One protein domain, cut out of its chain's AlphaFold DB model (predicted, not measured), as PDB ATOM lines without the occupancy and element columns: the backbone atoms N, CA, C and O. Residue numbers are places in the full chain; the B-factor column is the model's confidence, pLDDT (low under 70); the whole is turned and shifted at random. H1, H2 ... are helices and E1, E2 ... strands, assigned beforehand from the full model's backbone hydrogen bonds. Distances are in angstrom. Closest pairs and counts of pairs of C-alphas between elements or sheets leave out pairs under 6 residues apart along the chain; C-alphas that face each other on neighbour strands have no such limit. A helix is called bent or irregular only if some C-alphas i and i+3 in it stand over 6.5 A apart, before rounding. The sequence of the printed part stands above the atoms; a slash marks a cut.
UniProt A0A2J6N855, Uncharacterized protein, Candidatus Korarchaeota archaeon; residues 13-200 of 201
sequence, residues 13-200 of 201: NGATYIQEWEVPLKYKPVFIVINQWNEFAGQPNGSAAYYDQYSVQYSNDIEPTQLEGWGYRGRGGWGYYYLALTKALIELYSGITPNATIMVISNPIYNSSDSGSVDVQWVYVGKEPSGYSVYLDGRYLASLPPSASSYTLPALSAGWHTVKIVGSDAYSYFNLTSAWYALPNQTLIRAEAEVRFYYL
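Overview. This is residues 13 to 200 of the 201 residues of an uncharacterized protein of Candidatus Korarchaeota archaeon (UniProt A0A2J6N855). Two antiparallel sheets, E4-E3-E6-E7 and E1-E2-E5, face each other as a sandwich; H1 packs over E1 and E2, with H2 side by side with H1. A long loop, residues 28 to 79, reaches away, and its residues 44 to 49 stick out. The printed part has 188 residues, with two named helices followed by seven named strands. The class is mixed, with 83 residues, under half, in named elements. The whole is compact, with a radius of gyration of the C-alphas of 17.7 A and spans of 54 by 49 by 28 A.

Arrangement. Look first at the twisted sheet of E4, residues 139 to 144, E3, 132 to 136, E6, 159 to 172, and E7, 189 to 199, in that order. Within hydrogen-bond range are N 134 and O 142 in the hairpin E3 and E4, 2.9 A, N 133 and O 166 of E3 and E6, 2.9 A, and N 163 and O 195 in the hairpin E6 and E7, 2.9 A. The other sheet runs E1, residues 101 to 107, E2, 119 to 126, E5, 150 to 152; N 104 and O 123 are 3.0 A apart in the hairpin E1 and E2, N 120 and O 151 of E2 and E5 2.8 A. The closest C-alphas of E1 and E7, Val 104 and Ala 193, are 5.1 A apart. H1, residues 13 to 27, is on one face of E1-E2-E5, two layers, at a height over the sheet of 8.8 A. H2, residues 80 to 93, touches H1 at a shallow tilt of 18 degrees, the same way; their closest C-alphas, Leu 25 and Tyr 93, are 5.8 A apart. Every O i to N i+4 pair is within range in H2, 8 of 11 in H1.

Along the chain. Find C-alpha 13 at (248.209, 234.031, 220.590); H1 runs 24.4 A from there and is irregular, with C-alphas 13 and 16 7.9 A apart. E6 spans 30.5 A and bends by 113 degrees at residue 169; E7 runs 29.2 A to C-alpha 199 at (249.661, 221.386, 208.390).

Size, cuts and confidence. The C-alphas farthest apart, Gly 46 and Asp 169, are 54.9 A apart. The printed part has no cut; the links H1 to H2, E1 to E2 and E6 to E7 are long. The pLDDT is under 70 at residues 36 to 54 and 63 to 79.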
ATOM      1  N   ASN A  13     249.652 234.054 220.289       91.69
ATOM      2  CA  ASN A  13     248.209 234.031 220.590       91.69
ATOM      3  C   ASN A  13     247.843 234.652 221.959       91.69
ATOM      4  O   ASN A  13     246.895 234.224 222.616       91.69
ATOM      5  N   GLY A  14     248.604 235.648 222.420       91.81
ATOM      6  CA  GLY A  14     248.421 236.289 223.725       91.81
ATOM      7  C   GLY A  14     249.174 235.637 224.884       91.81
ATOM      8  O   GLY A  14     249.108 236.159 225.992       91.81
ATOM      9  N   ALA A  15     249.923 234.554 224.663       95.19
ATOM     10  CA  ALA A  15     250.694 233.904 225.723       95.19
ATOM     11  C   ALA A  15     251.753 234.829 226.332       95.19
ATOM     12  O   ALA A  15     251.882 234.882 227.551       95.19
ATOM     13  N   THR A  16     252.456 235.602 225.502       93.06
ATOM     14  CA  THR A  16     253.434 236.593 225.978       93.06
ATOM     15  C   THR A  16     252.767 237.647 226.851       93.06
ATOM     16  O   THR A  16     253.277 237.994 227.908       93.06
ATOM     17  N   TYR A  17     251.566 238.078 226.466       92.19
ATOM     18  CA  TYR A  17     250.805 239.043 227.247       92.19
ATOM     19  C   TYR A  17     250.353 238.453 228.592       92.19
ATOM     20  O   TYR A  17     250.491 239.104 229.620       92.19
ATOM     21  N   ILE A  18     249.898 237.193 228.635       95.00
ATOM     22  CA  ILE A  18     249.601 236.509 229.908       95.00
ATOM     23  C   ILE A  18     250.837 236.460 230.818       95.00
ATOM     24  O   ILE A  18     250.714 236.747 232.007       95.00
ATOM     25  N   GLN A  19     252.012 236.153 230.265       93.25
ATOM     26  CA  GLN A  19     253.271 236.115 231.018       93.25
ATOM     27  C   GLN A  19     253.631 237.487 231.601       93.25
ATOM     28  O   GLN A  19     253.999 237.587 232.770       93.25
ATOM     29  N   GLU A  20     253.462 238.566 230.833       92.00
ATOM     30  CA  GLU A  20     253.662 239.934 231.331       92.00
ATOM     31  C   GLU A  20     252.721 240.265 232.503       92.00
ATOM     32  O   GLU A  20     253.122 240.952 233.444       92.00
ATOM     33  N   TRP A  21     251.495 239.733 232.491       94.94
ATOM     34  CA  TRP A  21     250.503 239.930 233.552       94.94
ATOM     35  C   TRP A  21     250.763 239.139 234.839       94.94
ATOM     36  O   TRP A  21     250.200 239.490 235.881       94.94
ATOM     37  N   GLU A  22     251.645 238.137 234.835       93.88
ATOM     38  CA  GLU A  22     252.051 237.441 236.065       93.88
ATOM     39  C   GLU A  22     252.663 238.414 237.086       93.88
ATOM     40  O   GLU A  22     252.424 238.300 238.291       93.88
ATOM     41  N   VAL A  23     253.397 239.426 236.608       94.19
ATOM     42  CA  VAL A  23     254.027 240.456 237.444       94.19
ATOM     43  C   VAL A  23     252.982 241.303 238.186       94.19
ATOM     44  O   VAL A  23     252.991 241.283 239.421       94.19
ATOM     45  N   PRO A  24     252.057 242.031 237.526       95.38
ATOM     46  CA  PRO A  24     251.041 242.787 238.244       95.38
ATOM     47  C   PRO A  24     250.156 241.879 239.100       95.38
ATOM     48  O   PRO A  24     249.859 242.241 240.235       95.38
ATOM     49  N   LEU A  25     249.790 240.676 238.643       95.19
ATOM     50  CA  LEU A  25     248.982 239.756 239.448       95.19
ATOM     51  C   LEU A  25     249.669 239.343 240.755       95.19
ATOM     52  O   LEU A  25     248.986 239.234 241.775       95.19
ATOM     53  N   LYS A  26     250.998 239.189 240.746       95.19
ATOM     54  CA  LYS A  26     251.810 238.881 241.927       95.19
ATOM     55  C   LYS A  26     252.033 240.086 242.841       95.19
ATOM     56  O   LYS A  26     251.893 239.961 244.053       95.19
ATOM     57  N   TYR A  27     252.417 241.234 242.282       96.75
ATOM     58  CA  TYR A  27     252.882 242.386 243.068       96.75
ATOM     59  C   TYR A  27     251.795 243.422 243.374       96.75
ATOM     60  O   TYR A  27     252.019 244.292 244.210       96.75
ATOM     61  N   LYS A  28     250.631 243.327 242.722       95.25
ATOM     62  CA  LYS A  28     249.457 244.186 242.941       95.25
ATOM     63  C   LYS A  28     249.785 245.694 242.957       95.25
ATOM     64  O   LYS A  28     249.482 246.377 243.936       95.25
ATOM     65  N   PRO A  29     250.419 246.235 241.898       96.19
ATOM     66  CA  PRO A  29     250.740 247.658 241.838       96.19
ATOM     67  C   PRO A  29     249.473 248.526 241.811       96.19
ATOM     68  O   PRO A  29     248.472 248.194 241.185       96.19
ATOM     69  N   VAL A  30     249.521 249.707 242.426       93.62
ATOM     70  CA  VAL A  30     248.371 250.635 242.413       93.62
ATOM     71  C   VAL A  30     248.036 251.110 240.993       93.62
ATOM     72  O   VAL A  30     246.874 251.348 240.676       93.62
ATOM     73  N   PHE A  31     249.048 251.203 240.127       92.19
ATOM     74  CA  PHE A  31     248.907 251.638 238.743       92.19
ATOM     75  C   PHE A  31     249.485 250.592 237.792       92.19
ATOM     76  O   PHE A  31     250.606 250.123 237.985       92.19
ATOM     77  N   ILE A  32     248.726 250.267 236.746       91.62
ATOM     78  CA  ILE A  32     249.176 249.467 235.606       91.62
ATOM     79  C   ILE A  32     249.013 250.337 234.369       91.62
ATOM     80  O   ILE A  32     247.930 250.861 234.112       91.62
ATOM     81  N   VAL A  33     250.090 250.482 233.605       88.88
ATOM     82  CA  VAL A  33     250.050 251.121 232.292       88.88
ATOM     83  C   VAL A  33     250.044 250.008 231.256       88.88
ATOM     84  O   VAL A  33     251.014 249.268 231.140       88.88
ATOM     85  N   ILE A  34     248.937 249.879 230.529       85.81
ATOM     86  CA  ILE A  34     248.836 248.996 229.366       85.81
ATOM     87  C   ILE A  34     249.042 249.891 228.155       85.81
ATOM     88  O   ILE A  34     248.145 250.641 227.774       85.81
ATOM     89  N   ASN A  35     250.246 249.881 227.597       74.56
ATOM     90  CA  ASN A  35     250.558 250.697 226.436       74.56
ATOM     91  C   ASN A  35     250.363 249.902 225.145       74.56
ATOM     92  O   ASN A  35     251.019 248.891 224.909       74.56
ATOM     93  N   GLN A  36     249.531 250.447 224.267       68.06
ATOM     94  CA  GLN A  36     249.697 250.259 222.837       68.06
ATOM     95  C   GLN A  36     250.592 251.346 222.292       68.06
ATOM     96  O   GLN A  36     250.347 252.526 222.536       68.06
ATOM     97  N   TRP A  37     251.582 250.958 221.500       46.97
ATOM     98  CA  TRP A  37     252.060 251.860 220.470       46.97
ATOM     99  C   TRP A  37     251.348 251.476 219.177       46.97
ATOM    100  O   TRP A  37     251.503 250.365 218.684       46.97
ATOM    101  N   ASN A  38     250.536 252.385 218.659       48.75
ATOM    102  CA  ASN A  38     250.056 252.317 217.290       48.75
ATOM    103  C   ASN A  38     251.284 252.347 216.356       48.75
ATOM    104  O   ASN A  38     252.060 253.305 216.386       48.75
ATOM    105  N   GLU A  39     251.482 251.313 215.537       49.62
ATOM    106  CA  GLU A  39     252.568 251.281 214.553       49.62
ATOM    107  C   GLU A  39     252.143 251.948 213.234       49.62
ATOM    108  O   GLU A  39     252.021 251.306 212.196       49.62
ATOM    109  N   PHE A  40     252.016 253.278 213.223       51.69
ATOM    110  CA  PHE A  40     252.188 254.057 211.995       51.69
ATOM    111  C   PHE A  40     253.682 254.134 211.649       51.69
ATOM    112  O   PHE A  40     254.295 255.203 211.683       51.69
ATOM    113  N   ALA A  41     254.305 253.006 211.312       47.53
ATOM    114  CA  ALA A  41     255.579 253.050 210.610       47.53
ATOM    115  C   ALA A  41     255.278 253.353 209.138       47.53
ATOM    116  O   ALA A  41     255.102 252.454 208.316       47.53
ATOM    117  N   GLY A  42     255.170 254.645 208.809       46.50
ATOM    118  CA  GLY A  42     255.161 255.098 207.423       46.50
ATOM    119  C   GLY A  42     256.320 254.439 206.677       46.50
ATOM    120  O   GLY A  42     257.465 254.493 207.129       46.50
ATOM    121  N   GLN A  43     256.014 253.764 205.568       47.16
ATOM    122  CA  GLN A  43     257.039 253.134 204.748       47.16
ATOM    123  C   GLN A  43     258.118 254.157 204.368       47.16
ATOM    124  O   GLN A  43     257.780 255.272 203.954       47.16
ATOM    125  N   PRO A  44     259.407 253.794 204.412       47.28
ATOM    126  CA  PRO A  44     260.411 254.579 203.723       47.28
ATOM    127  C   PRO A  44     260.172 254.443 202.210       47.28
ATOM    128  O   PRO A  44     260.241 253.342 201.673       47.28
ATOM    129  N   ASN A  45     259.843 255.567 201.562       52.12
ATOM    130  CA  ASN A  45     259.829 255.828 200.114       52.12
ATOM    131  C   ASN A  45     259.719 254.599 199.185       52.12
ATOM    132  O   ASN A  45     260.743 254.019 198.827       52.12
ATOM    133  N   GLY A  46     258.521 254.304 198.657       50.25
ATOM    134  CA  GLY A  46     258.455 253.591 197.371       50.25
ATOM    135  C   GLY A  46     257.291 252.648 197.079       50.25
ATOM    136  O   GLY A  46     257.303 252.068 195.997       50.25
ATOM    137  N   SER A  47     256.284 252.477 197.942       52.69
ATOM    138  CA  SER A  47     255.087 251.712 197.557       52.69
ATOM    139  C   SER A  47     253.808 252.532 197.724       52.69
ATOM    140  O   SER A  47     253.666 253.311 198.662       52.69
ATOM    141  N   ALA A  48     252.888 252.397 196.766       53.78
ATOM    142  CA  ALA A  48     251.659 253.188 196.669       53.78
ATOM    143  C   ALA A  48     250.554 252.754 197.657       53.78
ATOM    144  O   ALA A  48     249.424 253.228 197.549       53.78
ATOM    145  N   ALA A  49     250.854 251.847 198.594       54.03
ATOM    146  CA  ALA A  49     249.903 251.335 199.571       54.03
ATOM    147  C   ALA A  49     250.498 251.375 200.984       54.03
ATOM    148  O   ALA A  49     251.562 250.812 201.246       54.03
ATOM    149  N   TYR A  50     249.778 252.021 201.897       50.47
ATOM    150  CA  TYR A  50     250.019 251.905 203.328       50.47
ATOM    151  C   TYR A  50     249.561 250.513 203.780       50.47
ATOM    152  O   TYR A  50     248.430 250.118 203.500       50.47
ATOM    153  N   TYR A  51     250.439 249.760 204.444       53.78
ATOM    154  CA  TYR A  51     250.059 248.539 205.157       53.78
ATOM    155  C   TYR A  51     249.967 248.858 206.649       53.78
ATOM    156  O   TYR A  51     250.851 249.524 207.180       53.78
ATOM    157  N   ASP A  52     248.917 248.366 207.305       58.31
ATOM    158  CA  ASP A  52     248.592 248.693 208.702       58.31
ATOM    159  C   ASP A  52     249.625 248.177 209.726       58.31
ATOM    160  O   ASP A  52     249.703 248.702 210.828       58.31
ATOM    161  N   GLN A  53     250.395 247.131 209.394       65.62
ATOM    162  CA  GLN A  53     251.417 246.526 210.266       65.62
ATOM    163  C   GLN A  53     252.389 245.651 209.456       65.62
ATOM    164  O   GLN A  53     251.969 244.973 208.513       65.62
ATOM    165  N   TYR A  54     253.671 245.606 209.841       65.00
ATOM    166  CA  TYR A  54     254.668 244.738 209.185       65.00
ATOM    167  C   TYR A  54     254.534 243.268 209.617       65.00
ATOM    168  O   TYR A  54     254.669 242.352 208.806       65.00
ATOM    169  N   SER A  55     254.247 243.025 210.901       72.62
ATOM    170  CA  SER A  55     254.026 241.684 211.443       72.62
ATOM    171  C   SER A  55     253.021 241.708 212.589       72.62
ATOM    172  O   SER A  55     253.246 242.345 213.615       72.62
ATOM    173  N   VAL A  56     251.933 240.943 212.455       76.06
ATOM    174  CA  VAL A  56     250.963 240.735 213.546       76.06
ATOM    175  C   VAL A  56     251.642 240.094 214.753       76.06
ATOM    176  O   VAL A  56     251.395 240.477 215.891       76.06
ATOM    177  N   GLN A  57     252.514 239.113 214.513       80.06
ATOM    178  CA  GLN A  57     253.122 238.347 215.591       80.06
ATOM    179  C   GLN A  57     254.087 239.195 216.419       80.06
ATOM    180  O   GLN A  57     254.179 238.949 217.612       80.06
ATOM    181  N   TYR A  58     254.766 240.187 215.843       78.56
ATOM    182  CA  TYR A  58     255.751 241.002 216.566       78.56
ATOM    183  C   TYR A  58     255.335 242.459 216.802       78.56
ATOM    184  O   TYR A  58     256.165 243.281 217.181       78.56
ATOM    185  N   SER A  59     254.062 242.782 216.601       75.88
ATOM    186  CA  SER A  59     253.498 244.082 216.969       75.88
ATOM    187  C   SER A  59     252.862 244.035 218.359       75.88
ATOM    188  O   SER A  59     252.443 242.979 218.836       75.88
ATOM    189  N   ASN A  60     252.737 245.198 218.990       73.44
ATOM    190  CA  ASN A  60     252.067 245.417 220.276       73.44
ATOM    191  C   ASN A  60     250.637 245.972 220.106       73.44
ATOM    192  O   ASN A  60     250.112 246.640 220.998       73.44
ATOM    193  N   ASP A  61     250.014 245.717 218.953       74.81
ATOM    194  CA  ASP A  61     248.683 246.223 218.630       74.81
ATOM    195  C   ASP A  61     247.551 245.365 219.252       74.81
ATOM    196  O   ASP A  61     247.309 244.233 218.848       74.81
ATOM    197  N   ILE A  62     246.839 245.890 220.244       72.44
ATOM    198  CA  ILE A  62     245.638 245.306 220.857       72.44
ATOM    199  C   ILE A  62     244.336 246.018 220.427       72.44
ATOM    200  O   ILE A  62     243.293 245.734 221.019       72.44
ATOM    201  N   GLU A  63     244.352 246.902 219.414       63.16
ATOM    202  CA  GLU A  63     243.162 247.665 219.013       63.16
ATOM    203  C   GLU A  63     242.135 246.767 218.319       63.16
ATOM    204  O   GLU A  63     242.456 246.044 217.368       63.16
ATOM    205  N   PRO A  64     240.852 246.874 218.695       58.09
ATOM    206  CA  PRO A  64     239.791 246.533 217.784       58.09
ATOM    207  C   PRO A  64     239.489 247.696 216.844       58.09
ATOM    208  O   PRO A  64     238.962 248.725 217.256       58.09
ATOM    209  N   THR A  65     239.763 247.520 215.554       53.47
ATOM    210  CA  THR A  65     239.635 248.615 214.580       53.47
ATOM    211  C   THR A  65     238.185 249.010 214.265       53.47
ATOM    212  O   THR A  65     237.965 250.124 213.798       53.47
ATOM    213  N   GLN A  66     237.185 248.143 214.507       53.44
ATOM    214  CA  GLN A  66     235.765 248.447 214.240       53.44
ATOM    215  C   GLN A  66     234.779 247.403 214.819       53.44
ATOM    216  O   GLN A  66     234.509 246.405 214.167       53.44
ATOM    217  N   LEU A  67     234.158 247.624 215.986       55.31
ATOM    218  CA  LEU A  67     233.350 246.592 216.675       55.31
ATOM    219  C   LEU A  67     232.022 246.184 215.991       55.31
ATOM    220  O   LEU A  67     231.482 245.138 216.331       55.31
ATOM    221  N   GLU A  68     231.456 246.974 215.074       56.66
ATOM    222  CA  GLU A  68     230.125 246.675 214.492       56.66
ATOM    223  C   GLU A  68     229.977 247.081 213.013       56.66
ATOM    224  O   GLU A  68     228.908 246.941 212.416       56.66
ATOM    225  N   GLY A  69     231.049 247.574 212.389       53.69
ATOM    226  CA  GLY A  69     231.012 248.115 211.030       53.69
ATOM    227  C   GLY A  69     231.525 247.161 209.948       53.69
ATOM    228  O   GLY A  69     232.075 246.092 210.212       53.69
ATOM    229  N   TRP A  70     231.355 247.581 208.696       53.50
ATOM    230  CA  TRP A  70     231.944 246.927 207.528       53.50
ATOM    231  C   TRP A  70     233.408 247.346 207.389       53.50
ATOM    232  O   TRP A  70     233.697 248.531 207.253       53.50
ATOM    233  N   GLY A  71     234.332 246.390 207.452       52.56
ATOM    234  CA  GLY A  71     235.753 246.610 207.185       52.56
ATOM    235  C   GLY A  71     236.179 246.054 205.825       52.56
ATOM    236  O   GLY A  71     235.460 245.270 205.207       52.56
ATOM    237  N   TYR A  72     237.399 246.393 205.396       46.97
ATOM    238  CA  TYR A  72     238.035 245.888 204.162       46.97
ATOM    239  C   TYR A  72     238.012 244.350 204.036       46.97
ATOM    240  O   TYR A  72     238.054 243.800 202.941       46.97
ATOM    241  N   ARG A  73     237.916 243.642 205.165       49.28
ATOM    242  CA  ARG A  73     237.963 242.178 205.257       49.28
ATOM    243  C   ARG A  73     236.636 241.538 205.696       49.28
ATOM    244  O   ARG A  73     236.624 240.367 206.061       49.28
ATOM    245  N   GLY A  74     235.527 242.281 205.654       56.03
ATOM    246  CA  GLY A  74     234.184 241.773 205.946       56.03
ATOM    247  C   GLY A  74     233.479 242.483 207.102       56.03
ATOM    248  O   GLY A  74     233.888 243.552 207.553       56.03
ATOM    249  N   ARG A  75     232.367 241.893 207.548       56.72
ATOM    250  CA  ARG A  75     231.542 242.389 208.654       56.72
ATOM    251  C   ARG A  75     232.026 241.773 209.969       56.72
ATOM    252  O   ARG A  75     232.088 240.552 210.066       56.72
ATOM    253  N   GLY A  76     232.320 242.612 210.958       53.38
ATOM    254  CA  GLY A  76     232.907 242.199 212.236       53.38
ATOM    255  C   GLY A  76     234.288 242.819 212.438       53.38
ATOM    256  O   GLY A  76     235.076 242.940 211.499       53.38
ATOM    257  N   GLY A  77     234.544 243.274 213.658       52.81
ATOM    258  CA  GLY A  77     235.771 243.954 214.042       52.81
ATOM    259  C   GLY A  77     236.999 243.073 214.146       52.81
ATOM    260  O   GLY A  77     236.936 241.853 214.244       52.81
ATOM    261  N   TRP A  78     238.143 243.744 214.129       60.09
ATOM    262  CA  TRP A  78     239.450 243.171 214.434       60.09
ATOM    263  C   TRP A  78     239.690 243.307 215.942       60.09
ATOM    264  O   TRP A  78     238.893 243.943 216.622       60.09
ATOM    265  N   GLY A  79     240.728 242.682 216.498       69.06
ATOM    266  CA  GLY A  79     241.214 242.971 217.860       69.06
ATOM    267  C   GLY A  79     240.355 242.528 219.050       69.06
ATOM    268  O   GLY A  79     240.834 242.595 220.181       69.06
ATOM    269  N   TYR A  80     239.142 242.005 218.839       79.50
ATOM    270  CA  TYR A  80     238.291 241.506 219.926       79.50
ATOM    271  C   TYR A  80     238.993 240.487 220.825       79.50
ATOM    272  O   TYR A  80     238.763 240.493 222.027       79.50
ATOM    273  N   TYR A  81     239.864 239.645 220.260       85.56
ATOM    274  CA  TYR A  81     240.600 238.643 221.023       85.56
ATOM    275  C   TYR A  81     241.485 239.290 222.089       85.56
ATOM    276  O   TYR A  81     241.389 238.944 223.264       85.56
ATOM    277  N   TYR A  82     242.310 240.265 221.695       86.38
ATOM    278  CA  TYR A  82     243.208 240.947 222.624       86.38
ATOM    279  C   TYR A  82     242.444 241.890 223.553       86.38
ATOM    280  O   TYR A  82     242.764 241.930 224.733       86.38
ATOM    281  N   LEU A  83     241.368 242.537 223.091       85.69
ATOM    282  CA  LEU A  83     240.470 243.293 223.967       85.69
ATOM    283  C   LEU A  83     239.815 242.394 225.035       85.69
ATOM    284  O   LEU A  83     239.788 242.749 226.213       85.69
ATOM    285  N   ALA A  84     239.302 241.223 224.648       88.75
ATOM    286  CA  ALA A  84     238.697 240.260 225.563       88.75
ATOM    287  C   ALA A  84     239.732 239.689 226.538       88.75
ATOM    288  O   ALA A  84     239.442 239.573 227.727       88.75
ATOM    289  N   LEU A  85     240.943 239.393 226.059       92.50
ATOM    290  CA  LEU A  85     242.062 238.958 226.890       92.50
ATOM    291  C   LEU A  85     242.470 240.045 227.897       92.50
ATOM    292  O   LEU A  85     242.577 239.755 229.085       92.50
ATOM    293  N   THR A  86     242.621 241.299 227.464       92.00
ATOM    294  CA  THR A  86     242.905 242.442 228.347       92.00
ATOM    295  C   THR A  86     241.814 242.611 229.401       92.00
ATOM    296  O   THR A  86     242.122 242.720 230.585       92.00
ATOM    297  N   LYS A  87     240.536 242.578 229.003       91.25
ATOM    298  CA  LYS A  87     239.405 242.655 229.938       91.25
ATOM    299  C   LYS A  87     239.432 241.504 230.944       91.25
ATOM    300  O   LYS A  87     239.252 241.750 232.133       91.25
ATOM    301  N   ALA A  88     239.709 240.281 230.493       94.00
ATOM    302  CA  ALA A  88     239.825 239.117 231.364       94.00
ATOM    303  C   ALA A  88     240.911 239.297 232.425       94.00
ATOM    304  O   ALA A  88     240.670 239.072 233.611       94.00
ATOM    305  N   LEU A  89     242.088 239.754 232.004       95.31
ATOM    306  CA  LEU A  89     243.231 239.961 232.884       95.31
ATOM    307  C   LEU A  89     242.983 241.101 233.882       95.31
ATOM    308  O   LEU A  89     243.295 240.941 235.060       95.31
ATOM    309  N   ILE A  90     242.346 242.199 233.453       94.94
ATOM    310  CA  ILE A  90     241.922 243.292 234.343       94.94
ATOM    311  C   ILE A  90     240.911 242.792 235.381       94.94
ATOM    312  O   ILE A  90     241.066 243.069 236.567       94.94
ATOM    313  N   GLU A  91     239.890 242.033 234.981       95.31
ATOM    314  CA  GLU A  91     238.866 241.547 235.917       95.31
ATOM    315  C   GLU A  91     239.410 240.515 236.912       95.31
ATOM    316  O   GLU A  91     239.057 240.555 238.097       95.31
ATOM    317  N   LEU A  92     240.325 239.648 236.470       95.69
ATOM    318  CA  LEU A  92     241.080 238.770 237.361       95.69
ATOM    319  C   LEU A  92     241.948 239.590 238.327       95.69
ATOM    320  O   LEU A  92     241.962 239.329 239.531       95.69
ATOM    321  N   TYR A  93     242.647 240.607 237.820       96.50
ATOM    322  CA  TYR A  93     243.511 241.478 238.608       96.50
ATOM    323  C   TYR A  93     242.756 242.231 239.707       96.50
ATOM    324  O   TYR A  93     243.203 242.226 240.861       96.50
ATOM    325  N   SER A  94     241.605 242.808 239.354       95.31
ATOM    326  CA  SER A  94     240.704 243.560 240.232       95.31
ATOM    327  C   SER A  94     239.887 242.682 241.187       95.31
ATOM    328  O   SER A  94     239.145 243.217 242.005       95.31
ATOM    329  N   GLY A  95     240.000 241.351 241.099       94.62
ATOM    330  CA  GLY A  95     239.277 240.423 241.972       94.62
ATOM    331  C   GLY A  95     237.784 240.291 241.658       94.62
ATOM    332  O   GLY A  95     237.042 239.777 242.488       94.62
ATOM    333  N   ILE A  96     237.342 240.722 240.472       95.56
ATOM    334  CA  ILE A  96     235.962 240.545 239.990       95.56
ATOM    335  C   ILE A  96     235.717 239.067 239.662       95.56
ATOM    336  O   ILE A  96     234.665 238.516 239.982       95.56
ATOM    337  N   THR A  97     236.723 238.398 239.092       94.69
ATOM    338  CA  THR A  97     236.677 236.970 238.746       94.69
ATOM    339  C   THR A  97     237.783 236.180 239.463       94.69
ATOM    340  O   THR A  97     238.663 235.620 238.808       94.69
ATOM    341  N   PRO A  98     237.784 236.105 240.807       91.81
ATOM    342  CA  PRO A  98     238.938 235.634 241.586       91.81
ATOM    343  C   PRO A  98     239.253 234.142 241.401       91.81
ATOM    344  O   PRO A  98     240.376 233.716 241.641       91.81
ATOM    345  N   ASN A  99     238.274 233.350 240.955       93.50
ATOM    346  CA  ASN A  99     238.416 231.912 240.706       93.50
ATOM    347  C   ASN A  99     238.522 231.565 239.212       93.50
ATOM    348  O   ASN A  99     238.397 230.393 238.858       93.50
ATOM    349  N   ALA A 100     238.675 232.567 238.343       96.31
ATOM    350  CA  ALA A 100     238.801 232.332 236.914       96.31
ATOM    351  C   ALA A 100     240.197 231.826 236.545       96.31
ATOM    352  O   ALA A 100     241.197 232.173 237.175       96.31
ATOM    353  N   THR A 101     240.246 231.052 235.472       97.12
ATOM    354  CA  THR A 101     241.457 230.638 234.774       97.12
ATOM    355  C   THR A 101     241.402 231.216 233.368       97.12
ATOM    356  O   THR A 101     240.472 230.942 232.609       97.12
ATOM    357  N   ILE A 102     242.402 232.011 233.011       96.88
ATOM    358  CA  ILE A 102     242.573 232.551 231.661       96.88
ATOM    359  C   ILE A 102     243.652 231.706 230.999       96.88
ATOM    360  O   ILE A 102     244.759 231.638 231.518       96.88
ATOM    361  N   MET A 103     243.329 231.043 229.890       96.25
ATOM    362  CA  MET A 103     244.209 230.073 229.234       96.25
ATOM    363  C   MET A 103     244.286 230.349 227.735       96.25
ATOM    364  O   MET A 103     243.278 230.682 227.116       96.25
ATOM    365  N   VAL A 104     245.476 230.181 227.154       96.88
ATOM    366  CA  VAL A 104     245.714 230.314 225.709       96.88
ATOM    367  C   VAL A 104     246.699 229.255 225.222       96.88
ATOM    368  O   VAL A 104     247.628 228.872 225.935       96.88
ATOM    369  N   ILE A 105     246.528 228.808 223.980       97.94
ATOM    370  CA  ILE A 105     247.511 227.980 223.273       97.94
ATOM    371  C   ILE A 105     248.548 228.916 222.653       97.94
ATOM    372  O   ILE A 105     248.196 229.759 221.842       97.94
ATOM    373  N   SER A 106     249.815 228.775 223.027       97.06
ATOM    374  CA  SER A 106     250.944 229.580 222.543       97.06
ATOM    375  C   SER A 106     251.608 229.034 221.274       97.06
ATOM    376  O   SER A 106     252.302 229.782 220.585       97.06
ATOM    377  N   ASN A 107     251.407 227.744 220.991       96.81
ATOM    378  CA  ASN A 107     251.821 227.059 219.771       96.81
ATOM    379  C   ASN A 107     250.843 225.902 219.499       96.81
ATOM    380  O   ASN A 107     250.507 225.207 220.461       96.81
ATOM    381  N   PRO A 108     250.389 225.657 218.259       97.38
ATOM    382  CA  PRO A 108     250.645 226.438 217.042       97.38
ATOM    383  C   PRO A 108     250.071 227.862 217.113       97.38
ATOM    384  O   PRO A 108     249.265 228.188 217.990       97.38
ATOM    385  N   ILE A 109     250.518 228.740 216.214       92.81
ATOM    386  CA  ILE A 109     249.997 230.107 216.109       92.81
ATOM    387  C   ILE A 109     248.665 230.076 215.346       92.81
ATOM    388  O   ILE A 109     248.458 229.280 214.437       92.81
ATOM    389  N   TYR A 110     247.716 230.933 215.713       90.75
ATOM    390  CA  TYR A 110     246.442 231.001 215.003       90.75
ATOM    391  C   TYR A 110     246.654 231.331 213.520       90.75
ATOM    392  O   TYR A 110     247.234 232.361 213.178       90.75
ATOM    393  N   ASN A 111     246.160 230.451 212.645       90.56
ATOM    394  CA  ASN A 111     246.363 230.477 211.193       90.56
ATOM    395  C   ASN A 111     247.822 230.347 210.723       90.56
ATOM    396  O   ASN A 111     248.112 230.751 209.595       90.56
ATOM    397  N   SER A 112     248.740 229.785 211.522       91.88
ATOM    398  CA  SER A 112     250.067 229.428 211.004       91.88
ATOM    399  C   SER A 112     250.002 228.295 209.986       91.88
ATOM    400  O   SER A 112     249.018 227.558 209.888       91.88
ATOM    401  N   SER A 113     251.076 228.182 209.207       96.12
ATOM    402  CA  SER A 113     251.407 226.984 208.443       96.12
ATOM    403  C   SER A 113     252.561 226.280 209.146       96.12
ATOM    404  O   SER A 113     253.643 226.851 209.256       96.12
ATOM    405  N   ASP A 114     252.312 225.069 209.627       95.94
ATOM    406  CA  ASP A 114     253.249 224.253 210.394       95.94
ATOM    407  C   ASP A 114     253.593 222.970 209.622       95.94
ATOM    408  O   ASP A 114     252.839 222.519 208.758       95.94
ATOM    409  N   SER A 115     254.741 222.368 209.919       95.62
ATOM    410  CA  SER A 115     255.246 221.153 209.261       95.62
ATOM    411  C   SER A 115     256.004 220.276 210.252       95.62
ATOM    412  O   SER A 115     256.483 220.776 211.271       95.62
ATOM    413  N   GLY A 116     256.186 218.993 209.939       95.06
ATOM    414  CA  GLY A 116     256.915 218.072 210.817       95.06
ATOM    415  C   GLY A 116     256.164 217.755 212.118       95.06
ATOM    416  O   GLY A 116     254.953 217.552 212.104       95.06
ATOM    417  N   SER A 117     256.872 217.651 213.245       95.56
ATOM    418  CA  SER A 117     256.242 217.385 214.547       95.56
ATOM    419  C   SER A 117     255.615 218.658 215.113       95.56
ATOM    420  O   SER A 117     256.303 219.670 215.242       95.56
ATOM    421  N   VAL A 118     254.333 218.609 215.483       97.50
ATOM    422  CA  VAL A 118     253.612 219.762 216.043       97.50
ATOM    423  C   VAL A 118     253.491 219.619 217.558       97.50
ATOM    424  O   VAL A 118     252.699 218.819 218.059       97.50
ATOM    425  N   ASP A 119     254.254 220.435 218.283       97.62
ATOM    426  CA  ASP A 119     254.190 220.529 219.742       97.62
ATOM    427  C   ASP A 119     253.196 221.603 220.167       97.62
ATOM    428  O   ASP A 119     253.456 222.802 220.069       97.62
ATOM    429  N   VAL A 120     252.049 221.181 220.679       98.50
ATOM    430  CA  VAL A 120     251.050 222.099 221.220       98.50
ATOM    431  C   VAL A 120     251.550 222.586 222.566       98.50
ATOM    432  O   VAL A 120     251.913 221.775 223.411       98.50
ATOM    433  N   GLN A 121     251.572 223.894 222.782       98.56
ATOM    434  CA  GLN A 121     252.024 224.514 224.026       98.56
ATOM    435  C   GLN A 121     250.968 225.490 224.514       98.56
ATOM    436  O   GLN A 121     250.421 226.242 223.711       98.56
ATOM    437  N   TRP A 122     250.723 225.560 225.815       98.31
ATOM    438  CA  TRP A 122     249.759 226.494 226.400       98.31
ATOM    439  C   TRP A 122     250.306 227.146 227.664       98.31
ATOM    440  O   TRP A 122     251.233 226.653 228.302       98.31
ATOM    441  N   VAL A 123     249.706 228.280 228.010       97.56
ATOM    442  CA  VAL A 123     249.934 228.979 229.275       97.56
ATOM    443  C   VAL A 123     248.590 229.353 229.883       97.56
ATOM    444  O   VAL A 123     247.585 229.471 229.172       97.56
ATOM    445  N   TYR A 124     248.573 229.553 231.194       97.19
ATOM    446  CA  TYR A 124     247.400 230.032 231.902       97.19
ATOM    447  C   TYR A 124     247.794 230.971 233.041       97.19
ATOM    448  O   TYR A 124     248.936 230.971 233.492       97.19
ATOM    449  N   VAL A 125     246.822 231.735 233.534       97.06
ATOM    450  CA  VAL A 125     246.930 232.482 234.788       97.06
ATOM    451  C   VAL A 125     245.605 232.454 235.551       97.06
ATOM    452  O   VAL A 125     244.542 232.236 234.965       97.06
ATOM    453  N   GLY A 126     245.661 232.669 236.867       95.94
ATOM    454  CA  GLY A 126     244.510 232.597 237.765       95.94
ATOM    455  C   GLY A 126     244.470 231.268 238.509       95.94
ATOM    456  O   GLY A 126     245.498 230.807 239.001       95.94
ATOM    457  N   LYS A 127     243.287 230.659 238.623       96.44
ATOM    458  CA  LYS A 127     243.139 229.362 239.293       96.44
ATOM    459  C   LYS A 127     243.837 228.255 238.490       96.44
ATOM    460  O   LYS A 127     243.605 228.127 237.291       96.44
ATOM    461  N   GLU A 128     244.654 227.443 239.155       96.88
ATOM    462  CA  GLU A 128     245.341 226.302 238.540       96.88
ATOM    463  C   GLU A 128     244.347 225.196 238.131       96.88
ATOM    464  O   GLU A 128     243.531 224.770 238.958       96.88
ATOM    465  N   PRO A 129     244.394 224.721 236.870       98.12
ATOM    466  CA  PRO A 129     243.687 223.514 236.454       98.12
ATOM    467  C   PRO A 129     244.220 222.257 237.150       98.12
ATOM    468  O   PRO A 129     245.425 222.073 237.277       98.12
ATOM    469  N   SER A 130     243.335 221.324 237.507       98.31
ATOM    470  CA  SER A 130     243.708 220.022 238.099       98.31
ATOM    471  C   SER A 130     244.269 219.015 237.078       98.31
ATOM    472  O   SER A 130     244.551 217.862 237.408       98.31
ATOM    473  N   GLY A 131     244.427 219.434 235.824       98.50
ATOM    474  CA  GLY A 131     244.871 218.632 234.690       98.50
ATOM    475  C   GLY A 131     244.357 219.220 233.381       98.50
ATOM    476  O   GLY A 131     243.687 220.255 233.379       98.50
ATOM    477  N   TYR A 132     244.641 218.545 232.268       98.75
ATOM    478  CA  TYR A 132     244.230 219.000 230.938       98.75
ATOM    479  C   TYR A 132     243.693 217.861 230.089       98.75
ATOM    480  O   TYR A 132     244.174 216.737 230.168       98.75
ATOM    481  N   SER A 133     242.728 218.172 229.230       98.69
ATOM    482  CA  SER A 133     242.295 217.303 228.137       98.69
ATOM    483  C   SER A 133     242.688 217.914 226.798       98.69
ATOM    484  O   SER A 133     242.411 219.091 226.555       98.69
ATOM    485  N   VAL A 134     243.302 217.109 225.931       98.75
ATOM    486  CA  VAL A 134     243.734 217.511 224.586       98.75
ATOM    487  C   VAL A 134     242.775 216.948 223.550       98.75
ATOM    488  O   VAL A 134     242.458 215.756 223.572       98.75
ATOM    489  N   TYR A 135     242.353 217.798 222.618       98.75
ATOM    490  CA  TYR A 135     241.505 217.428 221.494       98.75
ATOM    491  C   TYR A 135     242.123 217.900 220.180       98.75
ATOM    492  O   TYR A 135     242.644 219.011 220.106       98.75
ATOM    493  N   LEU A 136     241.998 217.083 219.137       98.56
ATOM    494  CA  LEU A 136     242.357 217.416 217.761       98.56
ATOM    495  C   LEU A 136     241.151 217.154 216.863       98.56
ATOM    496  O   LEU A 136     240.579 216.064 216.894       98.56
ATOM    497  N   ASP A 137     240.735 218.161 216.103       98.12
ATOM    498  CA  ASP A 137     239.570 218.126 215.212       98.12
ATOM    499  C   ASP A 137     238.301 217.619 215.923       98.12
ATOM    500  O   ASP A 137     237.524 216.814 215.406       98.12
ATOM    501  N   GLY A 138     238.128 218.053 217.176       97.75
ATOM    502  CA  GLY A 138     237.022 217.660 218.051       97.75
ATOM    503  C   GLY A 138     237.145 216.264 218.678       97.75
ATOM    504  O   GLY A 138     236.315 215.908 219.513       97.75
ATOM    505  N   ARG A 139     238.171 215.475 218.337       98.25
ATOM    506  CA  ARG A 139     238.412 214.143 218.908       98.25
ATOM    507  C   ARG A 139     239.333 214.229 220.115       98.25
ATOM    508  O   ARG A 139     240.386 214.852 220.048       98.25
ATOM    509  N   TYR A 140     238.948 213.574 221.205       98.44
ATOM    510  CA  TYR A 140     239.785 213.444 222.396       98.44
ATOM    511  C   TYR A 140     241.046 212.628 222.088       98.44
ATOM    512  O   TYR A 140     240.952 211.553 221.494       98.44
ATOM    513  N   LEU A 141     242.207 213.130 222.511       98.44
ATOM    514  CA  LEU A 141     243.500 212.466 222.343       98.44
ATOM    515  C   LEU A 141     244.091 211.986 223.670       98.44
ATOM    516  O   LEU A 141     244.559 210.852 223.756       98.44
ATOM    517  N   ALA A 142     244.106 212.843 224.694       98.38
ATOM    518  CA  ALA A 142     244.840 212.572 225.927       98.38
ATOM    519  C   ALA A 142     244.302 213.349 227.134       98.38
ATOM    520  O   ALA A 142     243.720 214.427 226.987       98.38
ATOM    521  N   SER A 143     244.586 212.813 228.324       98.38
ATOM    522  CA  SER A 143     244.473 213.500 229.612       98.38
ATOM    523  C   SER A 143     245.873 213.654 230.194       98.38
ATOM    524  O   SER A 143     246.654 212.703 230.190       98.38
ATOM    525  N   LEU A 144     246.180 214.841 230.704       98.69
ATOM    526  CA  LEU A 144     247.509 215.238 231.159       98.69
ATOM    527  C   LEU A 144     247.464 215.746 232.608       98.69
ATOM    528  O   LEU A 144     246.432 216.276 233.032       98.69
ATOM    529  N   PRO A 145     248.563 215.603 233.373       98.44
ATOM    530  CA  PRO A 145     248.642 216.093 234.748       98.44
ATOM    531  C   PRO A 145     248.641 217.636 234.825       98.44
ATOM    532  O   PRO A 145     248.946 218.289 233.824       98.44
ATOM    533  N   PRO A 146     248.378 218.231 236.009       98.00
ATOM    534  CA  PRO A 146     248.409 219.688 236.222       98.00
ATOM    535  C   PRO A 146     249.717 220.370 235.795       98.00
ATOM    536  O   PRO A 146     249.713 221.518 235.361       98.00
ATOM    537  N   SER A 147     250.844 219.656 235.892       97.69
ATOM    538  CA  SER A 147     252.173 220.166 235.540       97.69
ATOM    539  C   SER A 147     252.448 220.221 234.034       97.69
ATOM    540  O   SER A 147     253.495 220.724 233.630       97.69
ATOM    541  N   ALA A 148     251.556 219.685 233.194       98.44
ATOM    542  CA  ALA A 148     251.739 219.704 231.752       98.44
ATOM    543  C   ALA A 148     251.501 221.108 231.175       98.44
ATOM    544  O   ALA A 148     250.492 221.753 231.456       98.44
ATOM    545  N   SER A 149     252.413 221.544 230.311       98.06
ATOM    546  CA  SER A 149     252.308 222.788 229.535       98.06
ATOM    547  C   SER A 149     252.461 222.562 228.028       98.06
ATOM    548  O   SER A 149     252.413 223.514 227.244       98.06
ATOM    549  N   SER A 150     252.649 221.305 227.614       98.56
ATOM    550  CA  SER A 150     252.769 220.922 226.214       98.56
ATOM    551  C   SER A 150     252.301 219.492 225.925       98.56
ATOM    552  O   SER A 150     252.188 218.653 226.824       98.56
ATOM    553  N   TYR A 151     252.017 219.228 224.648       98.62
ATOM    554  CA  TYR A 151     251.670 217.919 224.103       98.62
ATOM    555  C   TYR A 151     252.046 217.833 222.620       98.62
ATOM    556  O   TYR A 151     251.596 218.652 221.818       98.62
ATOM    557  N   THR A 152     252.824 216.822 222.240       98.56
ATOM    558  CA  THR A 152     253.145 216.540 220.836       98.56
ATOM    559  C   THR A 152     251.980 215.819 220.166       98.56
ATOM    560  O   THR A 152     251.566 214.749 220.619       98.56
ATOM    561  N   LEU A 153     251.444 216.396 219.089       98.19
ATOM    562  CA  LEU A 153     250.356 215.786 218.326       98.19
ATOM    563  C   LEU A 153     250.815 214.498 217.622       98.19
ATOM    564  O   LEU A 153     251.982 214.381 217.239       98.19
ATOM    565  N   PRO A 154     249.902 213.532 217.405       96.88
ATOM    566  CA  PRO A 154     250.178 212.405 216.521       96.88
ATOM    567  C   PRO A 154     250.422 212.890 215.085       96.88
ATOM    568  O   PRO A 154     250.126 214.035 214.746       96.88
ATOM    569  N   ALA A 155     250.924 211.998 214.227       95.56
ATOM    570  CA  ALA A 155     251.118 212.298 212.810       95.56
ATOM    571  C   ALA A 155     249.829 212.846 212.172       95.56
ATOM    572  O   ALA A 155     248.748 212.271 212.331       95.56
ATOM    573  N   LEU A 156     249.973 213.959 211.453       97.31
ATOM    574  CA  LEU A 156     248.876 214.693 210.836       97.31
ATOM    575  C   LEU A 156     248.881 214.489 209.319       97.31
ATOM    576  O   LEU A 156     249.918 214.259 208.700       97.31
ATOM    577  N   SER A 157     247.705 214.577 208.709       96.75
ATOM    578  CA  SER A 157     247.578 214.725 207.257       96.75
ATOM    579  C   SER A 157     247.753 216.189 206.872       96.75
ATOM    580  O   SER A 157     247.374 217.061 207.643       96.75
ATOM    581  N   ALA A 158     248.248 216.490 205.672       97.88
ATOM    582  CA  ALA A 158     248.254 217.874 205.200       97.88
ATOM    583  C   ALA A 158     246.824 218.456 205.162       97.88
ATOM    584  O   ALA A 158     245.894 217.791 204.697       97.88
ATOM    585  N   GLY A 159     246.650 219.693 205.632       98.19
ATOM    586  CA  GLY A 159     245.352 220.366 205.686       98.19
ATOM    587  C   GLY A 159     245.121 221.204 206.943       98.19
ATOM    588  O   GLY A 159     246.002 221.383 207.778       98.19
ATOM    589  N   TRP A 160     243.909 221.748 207.065       98.06
ATOM    590  CA  TRP A 160     243.497 222.512 208.243       98.06
ATOM    591  C   TRP A 160     243.179 221.589 209.415       98.06
ATOM    592  O   TRP A 160     242.351 220.691 209.283       98.06
ATOM    593  N   HIS A 161     243.770 221.895 210.565       98.31
ATOM    594  CA  HIS A 161     243.516 221.222 211.829       98.31
ATOM    595  C   HIS A 161     243.141 222.227 212.912       98.31
ATOM    596  O   HIS A 161     243.525 223.397 212.873       98.31
ATOM    597  N   THR A 162     242.377 221.761 213.894       98.19
ATOM    598  CA  THR A 162     242.015 222.534 215.084       98.19
ATOM    599  C   THR A 162     242.407 221.766 216.332       98.19
ATOM    600  O   THR A 162     241.942 220.649 216.550       98.19
ATOM    601  N   VAL A 163     243.237 222.371 217.176       98.38
ATOM    602  CA  VAL A 163     243.599 221.818 218.481       98.38
ATOM    603  C   VAL A 163     242.894 222.588 219.586       98.38
ATOM    604  O   VAL A 163     242.840 223.817 219.558       98.38
ATOM    605  N   LYS A 164     242.380 221.860 220.578       98.56
ATOM    606  CA  LYS A 164     241.772 222.425 221.780       98.56
ATOM    607  C   LYS A 164     242.368 221.819 223.041       98.56
ATOM    608  O   LYS A 164     242.515 220.602 223.146       98.56
ATOM    609  N   ILE A 165     242.631 222.683 224.013       98.50
ATOM    610  CA  ILE A 165     243.017 222.331 225.376       98.50
ATOM    611  C   ILE A 165     241.888 222.750 226.312       98.50
ATOM    612  O   ILE A 165     241.390 223.871 226.220       98.50
ATOM    613  N   VAL A 166     241.491 221.860 227.221       98.19
ATOM    614  CA  VAL A 166     240.499 222.134 228.272       98.19
ATOM    615  C   VAL A 166     241.135 221.862 229.631       98.19
ATOM    616  O   VAL A 166     241.615 220.752 229.858       98.19
ATOM    617  N   GLY A 167     241.127 222.846 230.528       97.94
ATOM    618  CA  GLY A 167     241.580 222.689 231.908       97.94
ATOM    619  C   GLY A 167     240.530 221.984 232.773       97.94
ATOM    620  O   GLY A 167     239.364 222.382 232.801       97.94
ATOM    621  N   SER A 168     240.933 220.938 233.490       97.69
ATOM    622  CA  SER A 168     240.088 220.232 234.460       97.69
ATOM    623  C   SER A 168     239.847 221.097 235.702       97.69
ATOM    624  O   SER A 168     240.756 221.774 236.177       97.69
ATOM    625  N   ASP A 169     238.608 221.103 236.210       95.81
ATOM    626  CA  ASP A 169     238.154 221.882 237.383       95.81
ATOM    627  C   ASP A 169     238.456 223.396 237.348       95.81
ATOM    628  O   ASP A 169     238.391 224.099 238.369       95.81
ATOM    629  N   ALA A 170     238.731 223.901 236.145       96.94
ATOM    630  CA  ALA A 170     239.041 225.282 235.838       96.94
ATOM    631  C   ALA A 170     237.927 225.895 234.988       96.94
ATOM    632  O   ALA A 170     237.400 225.281 234.056       96.94
ATOM    633  N   TYR A 171     237.577 227.135 235.312       96.94
ATOM    634  CA  TYR A 171     236.486 227.854 234.668       96.94
ATOM    635  C   TYR A 171     236.936 229.257 234.294       96.94
ATOM    636  O   TYR A 171     237.761 229.855 234.979       96.94
ATOM    637  N   SER A 172     236.368 229.797 233.227       95.31
ATOM    638  CA  SER A 172     236.564 231.179 232.804       95.31
ATOM    639  C   SER A 172     235.214 231.867 232.657       95.31
ATOM    640  O   SER A 172     234.183 231.213 232.522       95.31
ATOM    641  N   TYR A 173     235.227 233.195 232.664       92.00
ATOM    642  CA  TYR A 173     234.085 234.015 232.249       92.00
ATOM    643  C   TYR A 173     234.263 234.539 230.820       92.00
ATOM    644  O   TYR A 173     233.427 235.290 230.328       92.00
ATOM    645  N   PHE A 174     235.359 234.164 230.152       87.25
ATOM    646  CA  PHE A 174     235.792 234.737 228.884       87.25
ATOM    647  C   PHE A 174     236.036 233.632 227.868       87.25
ATOM    648  O   PHE A 174     236.993 232.866 227.984       87.25
ATOM    649  N   ASN A 175     235.184 233.569 226.846       88.19
ATOM    650  CA  ASN A 175     235.391 232.670 225.720       88.19
ATOM    651  C   ASN A 175     236.373 233.294 224.716       88.19
ATOM    652  O   ASN A 175     235.958 233.917 223.734       88.19
ATOM    653  N   LEU A 176     237.673 233.121 224.965       88.62
ATOM    654  CA  LEU A 176     238.727 233.644 224.090       88.62
ATOM    655  C   LEU A 176     238.719 232.988 222.700       88.62
ATOM    656  O   LEU A 176     239.013 233.656 221.716       88.62
ATOM    657  N   THR A 177     238.293 231.728 222.581       83.75
ATOM    658  CA  THR A 177     238.126 231.052 221.282       83.75
ATOM    659  C   THR A 177     237.129 231.789 220.383       83.75
ATOM    660  O   THR A 177     237.399 232.043 219.212       83.75
ATOM    661  N   SER A 178     235.973 232.182 220.922       80.12
ATOM    662  CA  SER A 178     234.984 232.965 220.167       80.12
ATOM    663  C   SER A 178     235.405 234.424 219.966       80.12
ATOM    664  O   SER A 178     234.969 235.067 219.008       80.12
ATOM    665  N   ALA A 179     236.303 234.924 220.824       81.56
ATOM    666  CA  ALA A 179     236.781 236.297 220.792       81.56
ATOM    667  C   ALA A 179     237.594 236.634 219.537       81.56
ATOM    668  O   ALA A 179     237.838 237.801 219.272       81.56
ATOM    669  N   TRP A 180     237.975 235.656 218.713       74.31
ATOM    670  CA  TRP A 180     238.530 235.933 217.386       74.31
ATOM    671  C   TRP A 180     237.529 236.597 216.429       74.31
ATOM    672  O   TRP A 180     237.957 237.231 215.468       74.31
ATOM    673  N   TYR A 181     236.219 236.474 216.682       73.50
ATOM    674  CA  TYR A 181     235.169 236.902 215.749       73.50
ATOM    675  C   TYR A 181     234.226 237.979 216.310       73.50
ATOM    676  O   TYR A 181     233.642 238.728 215.528       73.50
ATOM    677  N   ALA A 182     234.050 238.056 217.633       72.44
ATOM    678  CA  ALA A 182     233.171 239.026 218.295       72.44
ATOM    679  C   ALA A 182     233.538 239.190 219.777       72.44
ATOM    680  O   ALA A 182     234.215 238.333 220.337       72.44
ATOM    681  N   LEU A 183     233.046 240.236 220.451       72.69
ATOM    682  CA  LEU A 183     233.140 240.299 221.914       72.69
ATOM    683  C   LEU A 183     232.286 239.190 222.545       72.69
ATOM    684  O   LEU A 183     231.072 239.168 222.321       72.69
ATOM    685  N   PRO A 184     232.876 238.276 223.334       74.94
ATOM    686  CA  PRO A 184     232.105 237.238 223.995       74.94
ATOM    687  C   PRO A 184     231.278 237.832 225.138       74.94
ATOM    688  O   PRO A 184     231.760 238.667 225.907       74.94
ATOM    689  N   ASN A 185     230.048 237.343 225.296       76.44
ATOM    690  CA  ASN A 185     229.303 237.559 226.532       76.44
ATOM    691  C   ASN A 185     230.031 236.877 227.694       76.44
ATOM    692  O   ASN A 185     230.570 235.779 227.543       76.44
ATOM    693  N   GLN A 186     230.007 237.513 228.864       79.56
ATOM    694  CA  GLN A 186     230.573 236.924 230.068       79.56
ATOM    695  C   GLN A 186     229.631 235.873 230.638       79.56
ATOM    696  O   GLN A 186     228.593 236.186 231.217       79.56
ATOM    697  N   THR A 187     230.006 234.614 230.479       87.19
ATOM    698  CA  THR A 187     229.285 233.470 231.038       87.19
ATOM    699  C   THR A 187     230.291 232.491 231.600       87.19
ATOM    700  O   THR A 187     231.360 232.315 231.016       87.19
ATOM    701  N   LEU A 188     229.946 231.837 232.708       91.94
ATOM    702  CA  LEU A 188     230.795 230.801 233.273       91.94
ATOM    703  C   LEU A 188     230.897 229.627 232.291       91.94
ATOM    704  O   LEU A 188     229.903 228.974 231.978       91.94
ATOM    705  N   ILE A 189     232.110 229.365 231.829       93.50
ATOM    706  CA  ILE A 189     232.456 228.283 230.910       93.50
ATOM    707  C   ILE A 189     233.650 227.513 231.462       93.50
ATOM    708  O   ILE A 189     234.335 227.984 232.370       93.50
ATOM    709  N   ARG A 190     233.936 226.334 230.904       95.38
ATOM    710  CA  ARG A 190     235.218 225.671 231.173       95.38
ATOM    711  C   ARG A 190     236.360 226.556 230.686       95.38
ATOM    712  O   ARG A 190     236.227 227.237 229.671       95.38
ATOM    713  N   ALA A 191     237.472 226.548 231.409       95.81
ATOM    714  CA  ALA A 191     238.688 227.175 230.923       95.81
ATOM    715  C   ALA A 191     239.213 226.349 229.745       95.81
ATOM    716  O   ALA A 191     239.707 225.235 229.919       95.81
ATOM    717  N   GLU A 192     239.063 226.882 228.540       96.31
ATOM    718  CA  GLU A 192     239.482 226.228 227.309       96.31
ATOM    719  C   GLU A 192     240.140 227.223 226.357       96.31
ATOM    720  O   GLU A 192     239.870 228.423 226.397       96.31
ATOM    721  N   ALA A 193     241.014 226.701 225.508       96.56
ATOM    722  CA  ALA A 193     241.650 227.432 224.429       96.56
ATOM    723  C   ALA A 193     241.628 226.555 223.184       96.56
ATOM    724  O   ALA A 193     241.908 225.359 223.269       96.56
ATOM    725  N   GLU A 194     241.313 227.139 222.035       96.62
ATOM    726  CA  GLU A 194     241.271 226.437 220.757       96.62
ATOM    727  C   GLU A 194     241.944 227.286 219.677       96.62
ATOM    728  O   GLU A 194     241.748 228.501 219.600       96.62
ATOM    729  N   VAL A 195     242.777 226.643 218.862       95.44
ATOM    730  CA  VAL A 195     243.535 227.279 217.786       95.44
ATOM    731  C   VAL A 195     243.459 226.413 216.536       95.44
ATOM    732  O   VAL A 195     243.620 225.194 216.600       95.44
ATOM    733  N   ARG A 196     243.249 227.062 215.385       95.88
ATOM    734  CA  ARG A 196     243.346 226.429 214.066       95.88
ATOM    735  C   ARG A 196     244.669 226.776 213.389       95.88
ATOM    736  O   ARG A 196     245.127 227.915 213.493       95.88
ATOM    737  N   PHE A 197     245.228 225.821 212.663       96.62
ATOM    738  CA  PHE A 197     246.481 225.942 211.916       96.62
ATOM    739  C   PHE A 197     246.430 225.049 210.669       96.62
ATOM    740  O   PHE A 197     245.594 224.146 210.577       96.62
ATOM    741  N   TYR A 198     247.290 225.317 209.692       98.06
ATOM    742  CA  TYR A 198     247.429 224.501 208.489       98.06
ATOM    743  C   TYR A 198     248.679 223.628 208.598       98.06
ATOM    744  O   TYR A 198     249.770 224.145 208.810       98.06
ATOM    745  N   TYR A 199     248.542 222.318 208.425       98.19
ATOM    746  CA  TYR A 199     249.661 221.386 208.390       98.19
ATOM    747  C   TYR A 199     250.107 221.118 206.949       98.19
ATOM    748  O   TYR A 199     249.286 220.800 206.088       98.19
ATOM    749  N   LEU A 200     251.405 221.254 206.677       95.94
ATOM    750  CA  LEU A 200     251.987 221.110 205.338       95.94
ATOM    751  C   LEU A 200     252.386 219.665 204.993       95.94
ATOM    752  O   LEU A 200     252.457 219.340 203.806       95.94
TER     753      LEU A 200